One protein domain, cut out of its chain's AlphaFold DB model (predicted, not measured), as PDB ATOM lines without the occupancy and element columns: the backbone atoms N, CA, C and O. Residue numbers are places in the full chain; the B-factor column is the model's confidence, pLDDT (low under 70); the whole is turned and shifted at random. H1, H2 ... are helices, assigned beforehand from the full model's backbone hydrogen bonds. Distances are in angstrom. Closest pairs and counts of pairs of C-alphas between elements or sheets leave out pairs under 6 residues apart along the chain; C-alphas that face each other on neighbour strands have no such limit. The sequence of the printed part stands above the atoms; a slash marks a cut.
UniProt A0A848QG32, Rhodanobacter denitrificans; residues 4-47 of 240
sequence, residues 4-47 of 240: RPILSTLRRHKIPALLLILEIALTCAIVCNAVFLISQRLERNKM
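Overview. This is residues 4 to 47 of the 240 residues of a protein of Rhodanobacter denitrificans (UniProt A0A848QG32). One long helix, H2, makes nearly the full length of the model, and a short helix, H1, turns off from its beginning to form an L. The arms of the L meet at a corner near His 13, and the far part of H2 sticks out with nothing beside it. The printed part has 44 residues with two named helices, H1 then H2, and no named strand; its class is all helix. It is extended, with a radius of gyration of the C-alphas of 17.5 A and spans of 54 by 19 by 6 A.

Arrangement. H2, residues 14 to 45, stands free over residues 19 to 45. H1, residues 4 to 12, is close to H2 but not clearly touching it; their closest C-alphas, those of Leu 10 and Ala 17, are 5.7 A apart. Their lines are about perpendicular, at 75 degrees. In H1 and H2 every O i to N i+4 pair is within hydrogen-bond range.

Along the chain. H2 is 46.4 A long from C-alpha 14 at (19.412, -4.824, 41.610) to C-alpha 45 at (14.746, -42.325, 14.653). H1 measures 12.9 A and begins at C-alpha 4, (7.529, 2.502, 34.018).

Size, cuts and confidence. The C-alphas farthest apart, those of Arg 12 and Met 47, are 54.0 A apart. The printed part has no cut, and the link from H1 to H2 is tight. The mean pLDDT of the printed part is 88.2, and no printed residue is under 70.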
ATOM      1  N   ARG A   4       6.562   1.601  33.361       76.50
ATOM      2  CA  ARG A   4       7.529   2.502  34.018       76.50
ATOM      3  C   ARG A   4       7.704   2.269  35.535       76.50
ATOM      4  O   ARG A   4       8.853   2.297  35.978       76.50
ATOM      5  N   PRO A   5       6.654   2.000  36.338       77.00
ATOM      6  CA  PRO A   5       6.794   1.720  37.774       77.00
ATOM      7  C   PRO A   5       7.484   0.375  38.071       77.00
ATOM      8  O   PRO A   5       8.166   0.218  39.082       77.00
ATOM      9  N   ILE A   6       7.342  -0.601  37.172       76.00
ATOM     10  CA  ILE A   6       7.964  -1.929  37.295       76.00
ATOM     11  C   ILE A   6       9.472  -1.815  37.030       76.00
ATOM     12  O   ILE A   6      10.302  -2.318  37.784       76.00
ATOM     13  N   LEU A   7       9.847  -1.059  35.996       72.44
ATOM     14  CA  LEU A   7      11.248  -0.762  35.685       72.44
ATOM     15  C   LEU A   7      11.942   0.053  36.792       72.44
ATOM     16  O   LEU A   7      13.121  -0.172  37.068       72.44
ATOM     17  N   SER A   8      11.236   0.984  37.450       73.50
ATOM     18  CA  SER A   8      11.818   1.796  38.529       73.50
ATOM     19  C   SER A   8      12.079   0.990  39.807       73.50
ATOM     20  O   SER A   8      13.108   1.189  40.455       73.50
ATOM     21  N   THR A   9      11.206   0.035  40.138       73.81
ATOM     22  CA  THR A   9      11.356  -0.858  41.298       73.81
ATOM     23  C   THR A   9      12.456  -1.905  41.086       73.81
ATOM     24  O   THR A   9      13.303  -2.075  41.967       73.81
ATOM     25  N   LEU A  10      12.551  -2.505  39.891       72.44
ATOM     26  CA  LEU A  10      13.655  -3.401  39.495       72.44
ATOM     27  C   LEU A  10      15.032  -2.725  39.599       72.44
ATOM     28  O   LEU A  10      16.015  -3.338  40.014       72.44
ATOM     29  N   ARG A  11      15.112  -1.428  39.281       75.12
ATOM     30  CA  ARG A  11      16.358  -0.648  39.354       75.12
ATOM     31  C   ARG A  11      16.813  -0.366  40.794       75.12
ATOM     32  O   ARG A  11      18.001  -0.112  41.011       75.12
ATOM     33  N   ARG A  12      15.893  -0.416  41.768       81.19
ATOM     34  CA  ARG A  12      16.157  -0.195  43.202       81.19
ATOM     35  C   ARG A  12      16.652  -1.471  43.897       81.19
ATOM     36  O   ARG A  12      17.553  -1.389  44.726       81.19
ATOM     37  N   HIS A  13      16.143  -2.641  43.500       84.44
ATOM     38  CA  HIS A  13      16.539  -3.959  44.024       84.44
ATOM     39  C   HIS A  13      17.348  -4.764  42.993       84.44
ATOM     40  O   HIS A  13      16.906  -5.794  42.488       84.44
ATOM     41  N   LYS A  14      18.565  -4.293  42.695       82.50
ATOM     42  CA  LYS A  14      19.412  -4.824  41.610       82.50
ATOM     43  C   LYS A  14      19.801  -6.295  41.774       82.50
ATOM     44  O   LYS A  14      19.833  -7.009  40.783       82.50
ATOM     45  N   ILE A  15      20.103  -6.740  42.998       88.69
ATOM     46  CA  ILE A  15      20.547  -8.123  43.247       88.69
ATOM     47  C   ILE A  15      19.386  -9.116  43.047       88.69
ATOM     48  O   ILE A  15      19.549 -10.015  42.225       88.69
ATOM     49  N   PRO A  16      18.201  -8.945  43.678       87.25
ATOM     50  CA  PRO A  16      17.050  -9.813  43.406       87.25
ATOM     51  C   PRO A  16      16.610  -9.800  41.939       87.25
ATOM     52  O   PRO A  16      16.339 -10.853  41.371       87.25
ATOM     53  N   ALA A  17      16.588  -8.622  41.305       88.00
ATOM     54  CA  ALA A  17      16.247  -8.494  39.891       88.00
ATOM     55  C   ALA A  17      17.233  -9.252  38.986       88.00
ATOM     56  O   ALA A  17      16.812  -9.948  38.065       88.00
ATOM     57  N   LEU A  18      18.536  -9.143  39.259       89.69
ATOM     58  CA  LEU A  18      19.575  -9.845  38.507       89.69
ATOM     59  C   LEU A  18      19.473 -11.363  38.683       89.69
ATOM     60  O   LEU A  18      19.570 -12.080  37.694       89.69
ATOM     61  N   LEU A  19      19.259 -11.842  39.912       92.88
ATOM     62  CA  LEU A  19      19.096 -13.271  40.190       92.88
ATOM     63  C   LEU A  19      17.885 -13.852  39.450       92.88
ATOM     64  O   LEU A  19      18.022 -14.891  38.817       92.88
ATOM     65  N   LEU A  20      16.749 -13.147  39.444       92.62
ATOM     66  CA  LEU A  20      15.548 -13.576  38.720       92.62
ATOM     67  C   LEU A  20      15.769 -13.604  37.199       92.62
ATOM     68  O   LEU A  20      15.382 -14.558  36.529       92.62
ATOM     69  N   ILE A  21      16.421 -12.578  36.637       93.56
ATOM     70  CA  ILE A  21      16.773 -12.561  35.208       93.56
ATOM     71  C   ILE A  21      17.712 -13.725  34.876       93.56
ATOM     72  O   ILE A  21      17.513 -14.387  33.860       93.56
ATOM     73  N   LEU A  22      18.712 -13.988  35.722       95.19
ATOM     74  CA  LEU A  22      19.662 -15.079  35.524       95.19
ATOM     75  C   LEU A  22      18.978 -16.448  35.615       95.19
ATOM     76  O   LEU A  22      19.275 -17.323  34.810       95.19
ATOM     77  N   GLU A  23      18.040 -16.623  36.542       95.56
ATOM     78  CA  GLU A  23      17.237 -17.838  36.680       95.56
ATOM     79  C   GLU A  23      16.356 -18.079  35.448       95.56
ATOM     80  O   GLU A  23      16.379 -19.167  34.869       95.56
ATOM     81  N   ILE A  24      15.631 -17.057  34.982       96.31
ATOM     82  CA  ILE A  24      14.807 -17.147  33.767       96.31
ATOM     83  C   ILE A  24      15.688 -17.420  32.539       96.31
ATOM     84  O   ILE A  24      15.345 -18.247  31.695       96.31
ATOM     85  N   ALA A  25      16.848 -16.770  32.438       96.94
ATOM     86  CA  ALA A  25      17.788 -16.999  31.345       96.94
ATOM     87  C   ALA A  25      18.355 -18.428  31.369       96.94
ATOM     88  O   ALA A  25      18.396 -19.085  30.329       96.94
ATOM     89  N   LEU A  26      18.753 -18.930  32.543       97.06
ATOM     90  CA  LEU A  26      19.299 -20.275  32.712       97.06
ATOM     91  C   LEU A  26      18.248 -21.351  32.419       97.06
ATOM     92  O   LEU A  26      18.527 -22.296  31.687       97.06
ATOM     93  N   THR A  27      17.032 -21.197  32.942       97.12
ATOM     94  CA  THR A  27      15.923 -22.126  32.673       97.12
ATOM     95  C   THR A  27      15.554 -22.136  31.190       97.12
ATOM     96  O   THR A  27      15.433 -23.212  30.606       97.12
ATOM     97  N   CYS A  28      15.482 -20.967  30.545       96.56
ATOM     98  CA  CYS A  28      15.273 -20.860  29.102       96.56
ATOM     99  C   CYS A  28      16.389 -21.567  28.311       96.56
ATOM    100  O   CYS A  28      16.100 -22.385  27.438       96.56
ATOM    101  N   ALA A  29      17.660 -21.342  28.666       96.69
ATOM    102  CA  ALA A  29      18.798 -21.989  28.013       96.69
ATOM    103  C   ALA A  29      18.759 -23.524  28.144       96.69
ATOM    104  O   ALA A  29      18.998 -24.235  27.165       96.69
ATOM    105  N   ILE A  30      18.415 -24.042  29.328       97.06
ATOM    106  CA  ILE A  30      18.266 -25.486  29.564       97.06
ATOM    107  C   ILE A  30      17.135 -26.057  28.701       97.06
ATOM    108  O   ILE A  30      17.330 -27.082  28.047       97.06
ATOM    109  N   VAL A  31      15.975 -25.395  28.654       97.50
ATOM    110  CA  VAL A  31      14.819 -25.853  27.867       97.50
ATOM    111  C   VAL A  31      15.126 -25.840  26.369       97.50
ATOM    112  O   VAL A  31      14.870 -26.836  25.696       97.50
ATOM    113  N   CYS A  32      15.725 -24.768  25.841       96.38
ATOM    114  CA  CYS A  32      16.119 -24.697  24.432       96.38
ATOM    115  C   CYS A  32      17.094 -25.824  24.058       96.38
ATOM    116  O   CYS A  32      16.886 -26.504  23.051       96.38
ATOM    117  N   ASN A  33      18.106 -26.079  24.895       96.81
ATOM    118  CA  ASN A  33      19.046 -27.178  24.679       96.81
ATOM    119  C   ASN A  33      18.358 -28.550  24.744       96.81
ATOM    120  O   ASN A  33      18.629 -29.413  23.910       96.81
ATOM    121  N   ALA A  34      17.443 -28.760  25.695       96.38
ATOM    122  CA  ALA A  34      16.705 -30.014  25.823       96.38
ATOM    123  C   ALA A  34      15.818 -30.285  24.597       96.38
ATOM    124  O   ALA A  34      15.863 -31.380  24.034       96.38
ATOM    125  N   VAL A  35      15.056 -29.285  24.140       96.00
ATOM    126  CA  VAL A  35      14.204 -29.398  22.944       96.00
ATOM    127  C   VAL A  35      15.043 -29.678  21.699       96.00
ATOM    128  O   VAL A  35      14.662 -30.524  20.888       96.00
ATOM    129  N   PHE A  36      16.199 -29.025  21.562       94.44
ATOM    130  CA  PHE A  36      17.118 -29.270  20.453       94.44
ATOM    131  C   PHE A  36      17.623 -30.723  20.438       94.44
ATOM    132  O   PHE A  36      17.502 -31.406  19.420       94.44
ATOM    133  N   LEU A  37      18.091 -31.237  21.582       93.00
ATOM    134  CA  LEU A  37      18.559 -32.623  21.705       93.00
ATOM    135  C   LEU A  37      17.449 -33.651  21.432       93.00
ATOM    136  O   LEU A  37      17.688 -34.656  20.761       93.00
ATOM    137  N   ILE A  38      16.228 -33.401  21.919       93.31
ATOM    138  CA  ILE A  38      15.067 -34.265  21.658       93.31
ATOM    139  C   ILE A  38      14.724 -34.259  20.166       93.31
ATOM    140  O   ILE A  38      14.507 -35.323  19.587       93.31
ATOM    141  N   SER A  39      14.714 -33.087  19.532       90.56
ATOM    142  CA  SER A  39      14.395 -32.948  18.105       90.56
ATOM    143  C   SER A  39      15.403 -33.702  17.241       90.56
ATOM    144  O   SER A  39      15.007 -34.525  16.418       90.56
ATOM    145  N   GLN A  40      16.702 -33.536  17.514       86.94
ATOM    146  CA  GLN A  40      17.764 -34.275  16.828       86.94
ATOM    147  C   GLN A  40      17.619 -35.796  17.018       86.94
ATOM    148  O   GLN A  40      17.813 -36.580  16.086       86.94
ATOM    149  N   ARG A  41      17.230 -36.245  18.220       86.44
ATOM    150  CA  ARG A  41      16.989 -37.669  18.491       86.44
ATOM    151  C   ARG A  41      15.786 -38.211  17.715       86.44
ATOM    152  O   ARG A  41      15.852 -39.334  17.217       86.44
ATOM    153  N   LEU A  42      14.709 -37.436  17.609       88.44
ATOM    154  CA  LEU A  42      13.509 -37.817  16.862       88.44
ATOM    155  C   LEU A  42      13.769 -37.895  15.355       88.44
ATOM    156  O   LEU A  42      13.277 -38.818  14.711       88.44
ATOM    157  N   GLU A  43      14.550 -36.972  14.795       84.94
ATOM    158  CA  GLU A  43      14.959 -37.026  13.386       84.94
ATOM    159  C   GLU A  43      15.779 -38.280  13.086       84.94
ATOM    160  O   GLU A  43      15.496 -38.993  12.123       84.94
ATOM    161  N   ARG A  44      16.728 -38.622  13.963       81.25
ATOM    162  CA  ARG A  44      17.552 -39.822  13.803       81.25
ATOM    163  C   ARG A  44      16.739 -41.120  13.851       81.25
ATOM    164  O   ARG A  44      17.060 -42.052  13.122       81.25
ATOM    165  N   ASN A  45      15.664 -41.176  14.638       83.06
ATOM    166  CA  ASN A  45      14.746 -42.325  14.653       83.06
ATOM    167  C   ASN A  45      13.928 -42.473  13.359       83.06
ATOM    168  O   ASN A  45      13.417 -43.552  13.088       83.06
ATOM    169  N   LYS A  46      13.783 -41.406  12.564       83.75
ATOM    170  CA  LYS A  46      13.092 -41.436  11.263       83.75
ATOM    171  C   LYS A  46      14.038 -41.735  10.099       83.75
ATOM    172  O   LYS A  46      13.611 -41.728   8.945       83.75
ATOM    173  N   MET A  47      15.324 -41.947  10.376       85.31
ATOM    174  CA  MET A  47      16.317 -42.223   9.349       85.31
ATOM    175  C   MET A  47      15.996 -43.544   8.647       85.31
ATOM    176  O   MET A  47      15.822 -44.576   9.287       85.31
TER     177      MET A  47